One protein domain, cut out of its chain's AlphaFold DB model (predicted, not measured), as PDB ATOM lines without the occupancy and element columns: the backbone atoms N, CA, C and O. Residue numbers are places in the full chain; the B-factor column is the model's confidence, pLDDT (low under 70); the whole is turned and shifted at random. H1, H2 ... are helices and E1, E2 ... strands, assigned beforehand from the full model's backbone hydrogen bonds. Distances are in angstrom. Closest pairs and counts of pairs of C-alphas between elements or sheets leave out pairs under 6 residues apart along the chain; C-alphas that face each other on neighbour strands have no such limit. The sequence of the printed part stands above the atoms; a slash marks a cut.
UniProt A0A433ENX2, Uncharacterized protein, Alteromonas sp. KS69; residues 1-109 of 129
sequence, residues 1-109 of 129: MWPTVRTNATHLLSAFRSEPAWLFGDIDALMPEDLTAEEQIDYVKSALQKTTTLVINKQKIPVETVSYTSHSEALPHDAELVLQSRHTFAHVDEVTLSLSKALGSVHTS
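This is residues 1 to 109 of the 129 residues of an uncharacterized protein of Alteromonas sp. KS69 (UniProt A0A433ENX2). A twisted four-stranded sheet, E4 E5 E1 E7, has helices over part of one face: the long helix H3 slants over its edge strand E4, and the shorter H1 stands up from E5. A second, small sheet of three strands, E3 E2 E6, continues beyond the last residues of H3, while the short helix H2 lies far from the middle, before the long link that leads to H3. The printed part has 109 residues, with three named helices and seven named strands in the order E1 H1 H2 H3 E2 E3 E4 E5 E6 E7; both sheets are antiparallel throughout and the class is mixed, helices and strands. The whole is compact, with a radius of gyration of the C-alphas of 14.4 A and spans of 45 by 34 by 22 A.

E1, residues 3 to 8, is an inner strand between E5, residues 78 to 84, and E7, residues 107 to 109. It is antiparallel to both, at 156 degrees to E5, with N 5 and O 81 2.8 A apart, and at 165 degrees to E7, with N 6 and O 107 2.9 A apart. E4, residues 65 to 70, is the edge strand beyond E5; the two form a hairpin, antiparallel at 161 degrees, with N 69 and O 80 within hydrogen-bond range at 2.8 A. H1, residues 9 to 16, is on this sheet and over E5, at a height over the sheet of 10.7 A. It stands up from the sheet, its line rising 58 degrees; its closest C-alphas to E5 are those of Ala 9 and Ala 79, 4.8 A apart. H2, residues 19 to 23, is close to H1 but not clearly touching it; the closest C-alphas, those of Ala 15 and Ala 21, are 6.0 A apart. H3, residues 37 to 51, is on the same face as H1, and this gives two layers, helices on one face of a sheet. H3 is over E4 at a height over the sheet of 7.9 A and runs slantwise to the strands, at 47 degrees to E4 on the local plane; the closest C-alphas, those of Lys 45 and Val 66, are 5.8 A apart. H1 and H3 are close but not clearly touching, with C-alphas 16 and 44 closest at 7.5 A, and run the same way at a steep tilt of 68 degrees, only just short of about perpendicular. In the second sheet E2, residues 53 to 56, is the inner strand. It forms a hairpin with E3, residues 59 to 61, antiparallel at 127 degrees, with N 61 and O 54 2.8 A apart. On E2's other side is E6, residues 95 to 98, antiparallel at 172 degrees, with N 55 and O 96 2.8 A apart. E1 and E6 are only just apart, their closest C-alphas 8.5 A from each other. In H1, H2 and H3 every O i to N i+4 pair is within hydrogen-bond range.

E1 begins at C-alpha 3, (4.733, 12.242, -78.878), and is 16.8 A long. H1 measures 11.0 A and H2 6.1 A. H3, the longest helix, runs 21.3 A from C-alpha 37 at (3.688, 35.586, -87.318). E2 spans 10.0 A, E3 6.3 A, E4 16.1 A, E5 19.3 A and E6 10.1 A. E7, 6.9 A, ends at C-alpha 109, (8.488, 9.500, -82.418).

The C-alphas farthest apart, those of Asp 34 and Ala 90, are 45.4 A from each other. The printed part has no cut, and its one long link is residues 24 to 36, between H2 and H3. The mean pLDDT of the printed part is 79.4; it is under 70 at residues 1 to 2, residue 65 and residues 68 to 79.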
ATOM      1  N   MET A   1       3.206  11.187 -71.240       63.03
ATOM      2  CA  MET A   1       3.871  10.705 -72.472       63.03
ATOM      3  C   MET A   1       3.971  11.868 -73.445       63.03
ATOM      4  O   MET A   1       3.044  12.670 -73.457       63.03
ATOM      5  N   TRP A   2       5.061  11.974 -74.210       66.50
ATOM      6  CA  TRP A   2       5.283  13.066 -75.168       66.50
ATOM      7  C   TRP A   2       5.521  12.489 -76.575       66.50
ATOM      8  O   TRP A   2       6.617  11.990 -76.835       66.50
ATOM      9  N   PRO A   3       4.503  12.454 -77.456       73.44
ATOM     10  CA  PRO A   3       4.733  12.242 -78.878       73.44
ATOM     11  C   PRO A   3       5.353  13.486 -79.521       73.44
ATOM     12  O   PRO A   3       4.872  14.604 -79.331       73.44
ATOM     13  N   THR A   4       6.387  13.273 -80.331       73.25
ATOM     14  CA  THR A   4       7.013  14.327 -81.135       73.25
ATOM     15  C   THR A   4       6.710  14.083 -82.605       73.25
ATOM     16  O   THR A   4       6.906  12.973 -83.107       73.25
ATOM     17  N   VAL A   5       6.239  15.118 -83.296       73.56
ATOM     18  CA  VAL A   5       5.896  15.099 -84.719       73.56
ATOM     19  C   VAL A   5       6.745  16.139 -85.434       73.56
ATOM     20  O   VAL A   5       6.716  17.311 -85.082       73.56
ATOM     21  N   ARG A   6       7.495  15.732 -86.454       75.12
ATOM     22  CA  ARG A   6       8.245  16.652 -87.318       75.12
ATOM     23  C   ARG A   6       7.558  16.735 -88.674       75.12
ATOM     24  O   ARG A   6       7.232  15.699 -89.256       75.12
ATOM     25  N   THR A   7       7.311  17.954 -89.138       77.38
ATOM     26  CA  THR A   7       6.606  18.272 -90.389       77.38
ATOM     27  C   THR A   7       7.286  19.442 -91.100       77.38
ATOM     28  O   THR A   7       8.141  20.112 -90.523       77.38
ATOM     29  N   ASN A   8       6.911  19.708 -92.349       79.81
ATOM     30  CA  ASN A   8       7.400  20.860 -93.089       79.81
ATOM     31  C   ASN A   8       6.617  22.134 -92.710       79.81
ATOM     32  O   ASN A   8       5.404  22.211 -92.911       79.81
ATOM     33  N   ALA A   9       7.317  23.148 -92.202       74.31
ATOM     34  CA  ALA A   9       6.716  24.390 -91.712       74.31
ATOM     35  C   ALA A   9       6.014  25.194 -92.819       74.31
ATOM     36  O   ALA A   9       4.909  25.705 -92.629       74.31
ATOM     37  N   THR A  10       6.644  25.291 -93.994       78.06
ATOM     38  CA  THR A  10       6.114  26.042 -95.140       78.06
ATOM     39  C   THR A  10       4.848  25.391 -95.689       78.06
ATOM     40  O   THR A  10       3.870  26.085 -95.955       78.06
ATOM     41  N   HIS A  11       4.855  24.062 -95.814       82.69
ATOM     42  CA  HIS A  11       3.694  23.280 -96.228       82.69
ATOM     43  C   HIS A  11       2.547  23.402 -95.225       82.69
ATOM     44  O   HIS A  11       1.397  23.563 -95.614       82.69
ATOM     45  N   LEU A  12       2.851  23.347 -93.927       80.62
ATOM     46  CA  LEU A  12       1.839  23.465 -92.885       80.62
ATOM     47  C   LEU A  12       1.123  24.820 -92.953       80.62
ATOM     48  O   LEU A  12      -0.105  24.872 -92.977       80.62
ATOM     49  N   LEU A  13       1.878  25.918 -93.032       81.50
ATOM     50  CA  LEU A  13       1.296  27.258 -93.130       81.50
ATOM     51  C   LEU A  13       0.529  27.466 -94.438       81.50
ATOM     52  O   LEU A  13      -0.533  28.088 -94.421       81.50
ATOM     53  N   SER A  14       1.031  26.947 -95.563       84.00
ATOM     54  CA  SER A  14       0.319  27.052 -96.839       84.00
ATOM     55  C   SER A  14      -0.970  26.231 -96.845       84.00
ATOM     56  O   SER A  14      -1.974  26.702 -97.376       84.00
ATOM     57  N   ALA A  15      -0.987  25.062 -96.194       85.06
ATOM     58  CA  ALA A  15      -2.186  24.244 -96.046       85.06
ATOM     59  C   ALA A  15      -3.296  25.010 -95.315       85.06
ATOM     60  O   ALA A  15      -4.416  25.053 -95.810       85.06
ATOM     61  N   PHE A  16      -2.984  25.700 -94.212       85.56
ATOM     62  CA  PHE A  16      -3.964  26.490 -93.448       85.56
ATOM     63  C   PHE A  16      -4.513  27.730 -94.173       85.56
ATOM     64  O   PHE A  16      -5.516  28.292 -93.735       85.56
ATOM     65  N   ARG A  17      -3.895  28.143 -95.284       87.44
ATOM     66  CA  ARG A  17      -4.362  29.242 -96.150       87.44
ATOM     67  C   ARG A  17      -4.984  28.750 -97.460       87.44
ATOM     68  O   ARG A  17      -5.386  29.555 -98.291       87.44
ATOM     69  N   SER A  18      -5.018  27.439 -97.678       88.94
ATOM     70  CA  SER A  18      -5.447  26.837 -98.936       88.94
ATOM     71  C   SER A  18      -6.955  26.589 -98.925       88.94
ATOM     72  O   SER A  18      -7.442  25.731 -98.186       88.94
ATOM     73  N   GLU A  19      -7.699  27.293 -99.782       86.44
ATOM     74  CA  GLU A  19      -9.128  27.021 -99.997       86.44
ATOM     75  C   GLU A  19      -9.392  25.559-100.397       86.44
ATOM     76  O   GLU A  19     -10.292  24.953 -99.812       86.44
ATOM     77  N   PRO A  20      -8.605  24.925-101.298       87.25
ATOM     78  CA  PRO A  20      -8.741  23.494-101.554       87.25
ATOM     79  C   PRO A  20      -8.594  22.623-100.301       87.25
ATOM     80  O   PRO A  20      -9.380  21.699-100.116       87.25
ATOM     81  N   ALA A  21      -7.625  22.915 -99.425       83.50
ATOM     82  CA  ALA A  21      -7.415  22.129 -98.205       83.50
ATOM     83  C   ALA A  21      -8.627  22.218 -97.265       83.50
ATOM     84  O   ALA A  21      -9.017  21.227 -96.649       83.50
ATOM     85  N   TRP A  22      -9.262  23.387 -97.192       86.88
ATOM     86  CA  TRP A  22     -10.513  23.555 -96.457       86.88
ATOM     87  C   TRP A  22     -11.673  22.794 -97.110       86.88
ATOM     88  O   TRP A  22     -12.369  22.036 -96.439       86.88
ATOM     89  N   LEU A  23     -11.839  22.918 -98.430       86.19
ATOM     90  CA  LEU A  23     -12.904  22.239 -99.177       86.19
ATOM     91  C   LEU A  23     -12.832  20.709 -99.069       86.19
ATOM     92  O   LEU A  23     -13.869  20.048 -99.028       86.19
ATOM     93  N   PHE A  24     -11.626  20.140 -99.006       86.69
ATOM     94  CA  PHE A  24     -11.422  18.696 -98.852       86.69
ATOM     95  C   PHE A  24     -11.417  18.217 -97.393       86.69
ATOM     96  O   PHE A  24     -11.294  17.013 -97.146       86.69
ATOM     97  N   GLY A  25     -11.596  19.128 -96.431       81.38
ATOM     98  CA  GLY A  25     -11.623  18.811 -95.005       81.38
ATOM     99  C   GLY A  25     -10.256  18.423 -94.439       81.38
ATOM    100  O   GLY A  25     -10.185  17.700 -93.446       81.38
ATOM    101  N   ASP A  26      -9.166  18.869 -95.067       82.62
ATOM    102  CA  ASP A  26      -7.817  18.717 -94.514       82.62
ATOM    103  C   ASP A  26      -7.587  19.699 -93.350       82.62
ATOM    104  O   ASP A  26      -6.816  19.407 -92.433       82.62
ATOM    105  N   ILE A  27      -8.299  20.834 -93.371       86.06
ATOM    106  CA  ILE A  27      -8.409  21.824 -92.293       86.06
ATOM    107  C   ILE A  27      -9.882  22.158 -92.028       86.06
ATOM    108  O   ILE A  27     -10.692  22.203 -92.952       86.06
ATOM    109  N   ASP A  28     -10.220  22.462 -90.775       85.25
ATOM    110  CA  ASP A  28     -11.599  22.808 -90.394       85.25
ATOM    111  C   ASP A  28     -11.981  24.249 -90.780       85.25
ATOM    112  O   ASP A  28     -13.148  24.549 -91.035       85.25
ATOM    113  N   ALA A  29     -11.001  25.158 -90.799       87.38
ATOM    114  CA  ALA A  29     -11.197  26.574 -91.092       87.38
ATOM    115  C   ALA A  29      -9.922  27.211 -91.661       87.38
ATOM    116  O   ALA A  29      -8.808  26.885 -91.234       87.38
ATOM    117  N   LEU A  30     -10.108  28.156 -92.584       88.94
ATOM    118  CA  LEU A  30      -9.033  28.974 -93.143       88.94
ATOM    119  C   LEU A  30      -8.445  29.906 -92.083       88.94
ATOM    120  O   LEU A  30      -9.169  30.501 -91.284       88.94
ATOM    121  N   MET A  31      -7.122  30.033 -92.092       88.69
ATOM    122  CA  MET A  31      -6.417  30.985 -91.245       88.69
ATOM    123  C   MET A  31      -6.699  32.423 -91.716       88.69
ATOM    124  O   MET A  31      -6.556  32.689 -92.911       88.69
ATOM    125  N   PRO A  32      -7.059  33.354 -90.812       89.00
ATOM    126  CA  PRO A  32      -7.240  34.761 -91.163       89.00
ATOM    127  C   PRO A  32      -5.967  35.391 -91.748       89.00
ATOM    128  O   PRO A  32      -4.854  35.064 -91.327       89.00
ATOM    129  N   GLU A  33      -6.130  36.307 -92.705       83.25
ATOM    130  CA  GLU A  33      -5.011  36.909 -93.446       83.25
ATOM    131  C   GLU A  33      -4.249  37.978 -92.641       83.25
ATOM    132  O   GLU A  33      -3.045  38.140 -92.830       83.25
ATOM    133  N   ASP A  34      -4.917  38.635 -91.686       85.81
ATOM    134  CA  ASP A  34      -4.385  39.778 -90.924       85.81
ATOM    135  C   ASP A  34      -3.616  39.390 -89.645       85.81
ATOM    136  O   ASP A  34      -3.437  40.207 -88.743       85.81
ATOM    137  N   LEU A  35      -3.165  38.139 -89.535       84.69
ATOM    138  CA  LEU A  35      -2.447  37.655 -88.353       84.69
ATOM    139  C   LEU A  35      -0.945  37.944 -88.436       84.69
ATOM    140  O   LEU A  35      -0.293  37.688 -89.454       84.69
ATOM    141  N   THR A  36      -0.359  38.374 -87.322       84.56
ATOM    142  CA  THR A  36       1.097  38.414 -87.136       84.56
ATOM    143  C   THR A  36       1.699  37.006 -87.149       84.56
ATOM    144  O   THR A  36       1.000  36.004 -87.005       84.56
ATOM    145  N   ALA A  37       3.020  36.891 -87.308       79.50
ATOM    146  CA  ALA A  37       3.688  35.586 -87.318       79.50
ATOM    147  C   ALA A  37       3.444  34.771 -86.028       79.50
ATOM    148  O   ALA A  37       3.303  33.552 -86.094       79.50
ATOM    149  N   GLU A  38       3.358  35.436 -84.873       78.81
ATOM    150  CA  GLU A  38       3.060  34.795 -83.588       78.81
ATOM    151  C   GLU A  38       1.614  34.279 -83.541       78.81
ATOM    152  O   GLU A  38       1.379  33.107 -83.247       78.81
ATOM    153  N   GLU A  39       0.651  35.105 -83.955       84.19
ATOM    154  CA  GLU A  39      -0.765  34.726 -84.001       84.19
ATOM    155  C   GLU A  39      -1.043  33.603 -85.009       84.19
ATOM    156  O   GLU A  39      -1.879  32.736 -84.760       84.19
ATOM    157  N   GLN A  40      -0.319  33.567 -86.132       83.75
ATOM    158  CA  GLN A  40      -0.400  32.461 -87.091       83.75
ATOM    159  C   GLN A  40       0.047  31.141 -86.460       83.75
ATOM    160  O   GLN A  40      -0.612  30.114 -86.630       83.75
ATOM    161  N   ILE A  41       1.148  31.156 -85.703       80.69
ATOM    162  CA  ILE A  41       1.637  29.967 -84.999       80.69
ATOM    163  C   ILE A  41       0.608  29.509 -83.959       80.69
ATOM    164  O   ILE A  41       0.332  28.312 -83.856       80.69
ATOM    165  N   ASP A  42       0.004  30.433 -83.216       83.88
ATOM    166  CA  ASP A  42      -1.000  30.097 -82.205       83.88
ATOM    167  C   ASP A  42      -2.315  29.591 -82.809       83.88
ATOM    168  O   ASP A  42      -2.922  28.653 -82.274       83.88
ATOM    169  N   TYR A  43      -2.713  30.116 -83.970       86.25
ATOM    170  CA  TYR A  43      -3.819  29.573 -84.753       86.25
ATOM    171  C   TYR A  43      -3.540  28.123 -85.167       86.25
ATOM    172  O   TYR A  43      -4.354  27.232 -84.903       86.25
ATOM    173  N   VAL A  44      -2.363  27.863 -85.749       83.94
ATOM    174  CA  VAL A  44      -1.945  26.519 -86.176       83.94
ATOM    175  C   VAL A  44      -1.917  25.551 -84.992       83.94
ATOM    176  O   VAL A  44      -2.487  24.463 -85.087       83.94
ATOM    177  N   LYS A  45      -1.329  25.937 -83.848       84.19
ATOM    178  CA  LYS A  45      -1.339  25.111 -82.625       84.19
ATOM    179  C   LYS A  45      -2.763  24.760 -82.202       84.19
ATOM    180  O   LYS A  45      -3.057  23.590 -81.968       84.19
ATOM    181  N   SER A  46      -3.646  25.754 -82.149       85.75
ATOM    182  CA  SER A  46      -5.037  25.581 -81.720       85.75
ATOM    183  C   SER A  46      -5.826  24.670 -82.666       85.75
ATOM    184  O   SER A  46      -6.604  23.823 -82.224       85.75
ATOM    185  N   ALA A  47      -5.618  24.808 -83.977       85.50
ATOM    186  CA  ALA A  47      -6.247  23.955 -84.981       85.50
ATOM    187  C   ALA A  47      -5.738  22.507 -84.900       85.50
ATOM    188  O   ALA A  47      -6.528  21.557 -84.926       85.50
ATOM    189  N   LEU A  48      -4.427  22.319 -84.723       84.00
ATOM    190  CA  LEU A  48      -3.824  20.999 -84.546       84.00
ATOM    191  C   LEU A  48      -4.265  20.326 -83.244       84.00
ATOM    192  O   LEU A  48      -4.501  19.122 -83.249       84.00
ATOM    193  N   GLN A  49      -4.445  21.071 -82.149       84.56
ATOM    194  CA  GLN A  49      -4.993  20.533 -80.895       84.56
ATOM    195  C   GLN A  49      -6.398  19.944 -81.070       84.56
ATOM    196  O   GLN A  49      -6.699  18.901 -80.496       84.56
ATOM    197  N   LYS A  50      -7.257  20.596 -81.864       83.88
ATOM    198  CA  LYS A  50      -8.641  20.151 -82.096       83.88
ATOM    199  C   LYS A  50      -8.721  18.916 -82.991       83.88
ATOM    200  O   LYS A  50      -9.534  18.025 -82.750       83.88
ATOM    201  N   THR A  51      -7.876  18.879 -84.014       84.12
ATOM    202  CA  THR A  51      -7.884  17.845 -85.059       84.12
ATOM    203  C   THR A  51      -7.041  16.623 -84.701       84.12
ATOM    204  O   THR A  51      -7.314  15.519 -85.174       84.12
ATOM    205  N   THR A  52      -6.046  16.776 -83.825       84.31
ATOM    206  CA  THR A  52      -5.220  15.661 -83.358       84.31
ATOM    207  C   THR A  52      -5.974  14.836 -82.326       84.31
ATOM    208  O   THR A  52      -6.450  15.340 -81.309       84.31
ATOM    209  N   THR A  53      -6.049  13.528 -82.557       86.06
ATOM    210  CA  THR A  53      -6.620  12.586 -81.595       86.06
ATOM    211  C   THR A  53      -5.523  11.679 -81.060       86.06
ATOM    212  O   THR A  53      -4.884  10.946 -81.812       86.06
ATOM    213  N   LEU A  54      -5.328  11.718 -79.742       86.81
ATOM    214  CA  LEU A  54      -4.484  10.779 -79.017       86.81
ATOM    215  C   LEU A  54      -5.376   9.769 -78.297       86.81
ATOM    216  O   LEU A  54      -6.302  10.143 -77.578       86.81
ATOM    217  N   VAL A  55      -5.098   8.485 -78.478       88.31
ATOM    218  CA  VAL A  55      -5.770   7.395 -77.774       88.31
ATOM    219  C   VAL A  55      -4.714   6.606 -77.016       88.31
ATOM    220  O   VAL A  55      -3.733   6.158 -77.603       88.31
ATOM    221  N   ILE A  56      -4.909   6.442 -75.709       87.06
ATOM    222  CA  ILE A  56      -4.050   5.631 -74.843       87.06
ATOM    223  C   ILE A  56      -4.916   4.528 -74.249       87.06
ATOM    224  O   ILE A  56      -5.966   4.822 -73.677       87.06
ATOM    225  N   ASN A  57      -4.498   3.269 -74.396       89.06
ATOM    226  CA  ASN A  57      -5.246   2.097 -73.921       89.06
ATOM    227  C   ASN A  57      -6.741   2.156 -74.306       89.06
ATOM    228  O   ASN A  57      -7.620   1.928 -73.476       89.06
ATOM    229  N   LYS A  58      -7.030   2.507 -75.570       88.94
ATOM    230  CA  LYS A  58      -8.385   2.660 -76.145       88.94
ATOM    231  C   LYS A  58      -9.226   3.819 -75.592       88.94
ATOM    232  O   LYS A  58     -10.369   3.987 -76.011       88.94
ATOM    233  N   GLN A  59      -8.677   4.659 -74.715       87.81
ATOM    234  CA  GLN A  59      -9.337   5.870 -74.238       87.81
ATOM    235  C   GLN A  59      -8.789   7.104 -74.952       87.81
ATOM    236  O   GLN A  59      -7.577   7.312 -75.007       87.81
ATOM    237  N   LYS A  60      -9.684   7.950 -75.473       88.50
ATOM    238  CA  LYS A  60      -9.301   9.240 -76.055       88.50
ATOM    239  C   LYS A  60      -8.788  10.171 -74.956       88.50
ATOM    240  O   LYS A  60      -9.480  10.406 -73.968       88.50
ATOM    241  N   ILE A  61      -7.587  10.700 -75.156       86.19
ATOM    242  CA  ILE A  61      -6.922  11.647 -74.270       86.19
ATOM    243  C   ILE A  61      -6.815  12.991 -74.998       86.19
ATOM    244  O   ILE A  61      -6.362  13.021 -76.146       86.19
ATOM    245  N   PRO A  62      -7.242  14.104 -74.377       82.25
ATOM    246  CA  PRO A  62      -7.091  15.419 -74.981       82.25
ATOM    247  C   PRO A  62      -5.608  15.794 -75.096       82.25
ATOM    248  O   PRO A  62      -4.804  15.531 -74.196       82.25
ATOM    249  N   VAL A  63      -5.241  16.417 -76.213       82.25
ATOM    250  CA  VAL A  63      -3.933  17.061 -76.367       82.25
ATOM    251  C   VAL A  63      -3.987  18.399 -75.638       82.25
ATOM    252  O   VAL A  63      -4.800  19.252 -75.977       82.25
ATOM    253  N   GLU A  64      -3.153  18.564 -74.612       76.81
ATOM    254  CA  GLU A  64      -3.123  19.772 -73.778       76.81
ATOM    255  C   GLU A  64      -2.205  20.834 -74.381       76.81
ATOM    256  O   GLU A  64      -2.577  22.002 -74.462       76.81
ATOM    257  N   THR A  65      -1.030  20.427 -74.862       68.12
ATOM    258  CA  THR A  65      -0.022  21.354 -75.389       68.12
ATOM    259  C   THR A  65       0.484  20.875 -76.734       68.12
ATOM    260  O   THR A  65       0.772  19.691 -76.913       68.12
ATOM    261  N   VAL A  66       0.632  21.817 -77.660       71.81
ATOM    262  CA  VAL A  66       1.399  21.649 -78.893       71.81
ATOM    263  C   VAL A  66       2.487  22.711 -78.861       71.81
ATOM    264  O   VAL A  66       2.202  23.892 -79.061       71.81
ATOM    265  N   SER A  67       3.725  22.333 -78.534       71.50
ATOM    266  CA  SER A  67       4.840  23.269 -78.677       71.50
ATOM    267  C   SER A  67       5.339  23.219 -80.111       71.50
ATOM    268  O   SER A  67       5.541  22.138 -80.653       71.50
ATOM    269  N   TYR A  68       5.531  24.392 -80.701       68.75
ATOM    270  CA  TYR A  68       6.098  24.547 -82.029       68.75
ATOM    271  C   TYR A  68       7.534  25.034 -81.880       68.75
ATOM    272  O   TYR A  68       7.762  26.102 -81.308       68.75
ATOM    273  N   THR A  69       8.483  24.267 -82.399       68.56
ATOM    274  CA  THR A  69       9.893  24.645 -82.456       68.56
ATOM    275  C   THR A  69      10.344  24.570 -83.908       68.56
ATOM    276  O   THR A  69      10.346  23.497 -84.506       68.56
ATOM    277  N   SER A  70      10.740  25.694 -84.501       60.91
ATOM    278  CA  SER A  70      11.477  25.684 -85.769       60.91
ATOM    279  C   SER A  70      12.970  25.671 -85.460       60.91
ATOM    280  O   SER A  70      13.483  26.601 -84.834       60.91
ATOM    281  N   HIS A  71      13.679  24.622 -85.869       53.25
ATOM    282  CA  HIS A  71      15.117  24.541 -85.639       53.25
ATOM    283  C   HIS A  71      15.892  25.374 -86.683       53.25
ATOM    284  O   HIS A  71      16.059  24.969 -87.829       53.25
ATOM    285  N   SER A  72      16.457  26.491 -86.209       47.31
ATOM    286  CA  SER A  72      17.496  27.340 -86.824       47.31
ATOM    287  C   SER A  72      17.065  28.481 -87.759       47.31
ATOM    288  O   SER A  72      16.165  28.355 -88.583       47.31
ATOM    289  N   GLU A  73      17.824  29.578 -87.664       49.94
ATOM    290  CA  GLU A  73      17.779  30.762 -88.534       49.94
ATOM    291  C   GLU A  73      18.334  30.509 -89.953       49.94
ATOM    292  O   GLU A  73      18.294  31.407 -90.789       49.94
ATOM    293  N   ALA A  74      18.851  29.308 -90.253       41.69
ATOM    294  CA  ALA A  74      19.560  29.049 -91.510       41.69
ATOM    295  C   ALA A  74      18.743  28.299 -92.577       41.69
ATOM    296  O   ALA A  74      19.070  28.443 -93.749       41.69
ATOM    297  N   LEU A  75      17.683  27.552 -92.235       44.12
ATOM    298  CA  LEU A  75      16.773  26.910 -93.206       44.12
ATOM    299  C   LEU A  75      15.393  26.630 -92.552       44.12
ATOM    300  O   LEU A  75      15.274  25.670 -91.794       44.12
ATOM    301  N   PRO A  76      14.328  27.404 -92.839       53.81
ATOM    302  CA  PRO A  76      13.046  27.354 -92.117       53.81
ATOM    303  C   PRO A  76      12.110  26.201 -92.544       53.81
ATOM    304  O   PRO A  76      10.890  26.336 -92.487       53.81
ATOM    305  N   HIS A  77      12.641  25.074 -93.025       57.91
ATOM    306  CA  HIS A  77      11.814  24.047 -93.669       57.91
ATOM    307  C   HIS A  77      11.138  23.079 -92.700       57.91
ATOM    308  O   HIS A  77      10.044  22.617 -93.013       57.91
ATOM    309  N   ASP A  78      11.718  22.829 -91.526       62.53
ATOM    310  CA  ASP A  78      11.219  21.817 -90.595       62.53
ATOM    311  C   ASP A  78      10.636  22.454 -89.328       62.53
ATOM    312  O   ASP A  78      11.312  23.166 -88.582       62.53
ATOM    313  N   ALA A  79       9.369  22.143 -89.072       69.50
ATOM    314  CA  ALA A  79       8.671  22.409 -87.828       69.50
ATOM    315  C   ALA A  79       8.656  21.146 -86.963       69.50
ATOM    316  O   ALA A  79       8.226  20.074 -87.397       69.50
ATOM    317  N   GLU A  80       9.081  21.279 -85.714       75.25
ATOM    318  CA  GLU A  80       8.858  20.278 -84.683       75.25
ATOM    319  C   GLU A  80       7.636  20.662 -83.851       75.25
ATOM    320  O   GLU A  80       7.544  21.757 -83.299       75.25
ATOM    321  N   LEU A  81       6.691  19.736 -83.767       74.56
ATOM    322  CA  LEU A  81       5.491  19.815 -82.958       74.56
ATOM    323  C   LEU A  81       5.617  18.786 -81.836       74.56
ATOM    324  O   LEU A  81       5.573  17.578 -82.083       74.56
ATOM    325  N   VAL A  82       5.759  19.240 -80.594       78.69
ATOM    326  CA  VAL A  82       5.708  18.340 -79.433       78.69
ATOM    327  C   VAL A  82       4.298  18.360 -78.882       78.69
ATOM    328  O   VAL A  82       3.811  19.388 -78.409       78.69
ATOM    329  N   LEU A  83       3.643  17.208 -78.945       78.75
ATOM    330  CA  LEU A  83       2.314  17.004 -78.398       78.75
ATOM    331  C   LEU A  83       2.464  16.543 -76.948       78.75
ATOM    332  O   LEU A  83       3.232  15.628 -76.644       78.75
ATOM    333  N   GLN A  84       1.725  17.159 -76.032       79.88
ATOM    334  CA  GLN A  84       1.723  16.761 -74.628       79.88
ATOM    335  C   GLN A  84       0.305  16.509 -74.141       79.88
ATOM    336  O   GLN A  84      -0.608  17.298 -74.382       79.88
ATOM    337  N   SER A  85       0.159  15.414 -73.402       79.56
ATOM    338  CA  SER A  85      -1.082  15.036 -72.739       79.56
ATOM    339  C   SER A  85      -0.797  14.423 -71.375       79.56
ATOM    340  O   SER A  85       0.179  13.676 -71.199       79.56
ATOM    341  N   ARG A  86      -1.691  14.686 -70.420       82.06
ATOM    342  CA  ARG A  86      -1.725  14.007 -69.122       82.06
ATOM    343  C   ARG A  86      -2.721  12.856 -69.163       82.06
ATOM    344  O   ARG A  86      -3.758  12.924 -69.813       82.06
ATOM    345  N   HIS A  87      -2.398  11.783 -68.454       81.88
ATOM    346  CA  HIS A  87      -3.292  10.649 -68.251       81.88
ATOM    347  C   HIS A  87      -3.024  10.031 -66.880       81.88
ATOM    348  O   HIS A  87      -1.944  10.199 -66.312       81.88
ATOM    349  N   THR A  88      -3.996   9.286 -66.362       81.62
ATOM    350  CA  THR A  88      -3.924   8.650 -65.038       81.62
ATOM    351  C   THR A  88      -3.580   7.161 -65.097       81.62
ATOM    352  O   THR A  88      -3.480   6.518 -64.055       81.62
ATOM    353  N   PHE A  89      -3.374   6.595 -66.294       81.38
ATOM    354  CA  PHE A  89      -2.987   5.190 -66.441       81.38
ATOM    355  C   PHE A  89      -1.670   4.869 -65.734       81.38
ATOM    356  O   PHE A  89      -0.649   5.501 -66.007       81.38
ATOM    357  N   ALA A  90      -1.689   3.832 -64.896       77.88
ATOM    358  CA  ALA A  90      -0.490   3.283 -64.267       77.88
ATOM    359  C   ALA A  90       0.444   2.598 -65.284       77.88
ATOM    360  O   ALA A  90       1.664   2.615 -65.119       77.88
ATOM    361  N   HIS A  91      -0.124   2.031 -66.353       78.88
ATOM    362  CA  HIS A  91       0.601   1.377 -67.439       78.88
ATOM    363  C   HIS A  91       0.057   1.817 -68.797       78.88
ATOM    364  O   HIS A  91      -1.151   1.967 -68.968       78.88
ATOM    365  N   VAL A  92       0.962   2.032 -69.753       82.06
ATOM    366  CA  VAL A  92       0.631   2.357 -71.144       82.06
ATOM    367  C   VAL A  92       1.047   1.181 -72.023       82.06
ATOM    368  O   VAL A  92       2.246   0.906 -72.177       82.06
ATOM    369  N   ASP A  93       0.047   0.499 -72.570       84.50
ATOM    370  CA  ASP A  93       0.201  -0.704 -73.391       84.50
ATOM    371  C   ASP A  93       0.089  -0.368 -74.876       84.50
ATOM    372  O   ASP A  93       0.881  -0.850 -75.683       84.50
ATOM    373  N   GLU A  94      -0.845   0.519 -75.218       85.56
ATOM    374  CA  GLU A  94      -1.137   0.918 -76.591       85.56
ATOM    375  C   GLU A  94      -1.298   2.435 -76.698       85.56
ATOM    376  O   GLU A  94      -1.916   3.080 -75.842       85.56
ATOM    377  N   VAL A  95      -0.754   2.992 -77.781       85.25
ATOM    378  CA  VAL A  95      -0.884   4.401 -78.144       85.25
ATOM    379  C   VAL A  95      -1.267   4.478 -79.611       85.25
ATOM    380  O   VAL A  95      -0.558   3.957 -80.470       85.25
ATOM    381  N   THR A  96      -2.358   5.172 -79.901       87.19
ATOM    382  CA  THR A  96      -2.764   5.508 -81.263       87.19
ATOM    383  C   THR A  96      -2.764   7.020 -81.404       87.19
ATOM    384  O   THR A  96      -3.381   7.728 -80.606       87.19
ATOM    385  N   LEU A  97      -2.070   7.514 -82.424       87.38
ATOM    386  CA  LEU A  97      -2.034   8.927 -82.772       87.38
ATOM    387  C   LEU A  97      -2.660   9.109 -84.150       87.38
ATOM    388  O   LEU A  97      -2.202   8.520 -85.128       87.38
ATOM    389  N   SER A  98      -3.693   9.936 -84.221       87.56
ATOM    390  CA  SER A  98      -4.302  10.370 -85.474       87.56
ATOM    391  C   SER A  98      -4.018  11.852 -85.658       87.56
ATOM    392  O   SER A  98      -4.360  12.665 -84.798       87.56
ATOM    393  N   LEU A  99      -3.357  12.178 -86.763       85.62
ATOM    394  CA  LEU A  99      -2.861  13.511 -87.087       85.62
ATOM    395  C   LEU A  99      -3.718  14.160 -88.177       85.62
ATOM    396  O   LEU A  99      -4.294  13.464 -89.013       85.62
ATOM    397  N   SER A 100      -3.774  15.493 -88.174       83.12
ATOM    398  CA  SER A 100      -4.421  16.252 -89.246       83.12
ATOM    399  C   SER A 100      -3.700  16.050 -90.578       83.12
ATOM    400  O   SER A 100      -2.469  16.064 -90.636       83.12
ATOM    401  N   LYS A 101      -4.471  15.931 -91.663       83.25
ATOM    402  CA  LYS A 101      -3.938  15.863 -93.030       83.25
ATOM    403  C   LYS A 101      -3.181  17.129 -93.433       83.25
ATOM    404  O   LYS A 101      -2.260  17.040 -94.239       83.25
ATOM    405  N   ALA A 102      -3.493  18.272 -92.817       82.31
ATOM    406  CA  ALA A 102      -2.776  19.533 -93.021       82.31
ATOM    407  C   ALA A 102      -1.265  19.426 -92.747       82.31
ATOM    408  O   ALA A 102      -0.471  20.187 -93.299       82.31
ATOM    409  N   LEU A 103      -0.848  18.460 -91.920       79.56
ATOM    410  CA  LEU A 103       0.558  18.209 -91.611       79.56
ATOM    411  C   LEU A 103       1.338  17.576 -92.771       79.56
ATOM    412  O   LEU A 103       2.565  17.547 -92.719       79.56
ATOM    413  N   GLY A 104       0.665  17.063 -93.804       82.00
ATOM    414  CA  GLY A 104       1.319  16.367 -94.909       82.00
ATOM    415  C   GLY A 104       2.163  15.177 -94.433       82.00
ATOM    416  O   GLY A 104       1.771  14.427 -93.538       82.00
ATOM    417  N   SER A 105       3.336  14.997 -95.043       80.56
ATOM    418  CA  SER A 105       4.294  13.967 -94.633       80.56
ATOM    419  C   SER A 105       4.919  14.310 -93.284       80.56
ATOM    420  O   SER A 105       5.523  15.370 -93.120       80.56
ATOM    421  N   VAL A 106       4.820  13.383 -92.331       81.69
ATOM    422  CA  VAL A 106       5.305  13.570 -90.960       81.69
ATOM    423  C   VAL A 106       6.235  12.451 -90.518       81.69
ATOM    424  O   VAL A 106       6.068  11.292 -90.895       81.69
ATOM    425  N   HIS A 107       7.184  12.794 -89.651       78.62
ATOM    426  CA  HIS A 107       7.947  11.827 -88.873       78.62
ATOM    427  C   HIS A 107       7.461  11.842 -87.423       78.62
ATOM    428  O   HIS A 107       7.473  12.892 -86.780       78.62
ATOM    429  N   THR A 108       7.048  10.686 -86.900       79.12
ATOM    430  CA  THR A 108       6.526  10.557 -85.532       79.12
ATOM    431  C   THR A 108       7.461   9.734 -84.657       79.12
ATOM    432  O   THR A 108       7.846   8.630 -85.041       79.12
ATOM    433  N   SER A 109       7.750  10.227 -83.453       79.12
ATOM    434  CA  SER A 109       8.488   9.500 -82.418       79.12
ATOM    435  C   SER A 109       7.649   9.372 -81.145       79.12
ATOM    436  O   SER A 109       7.016  10.335 -80.708       79.12
TER     437      SER A 109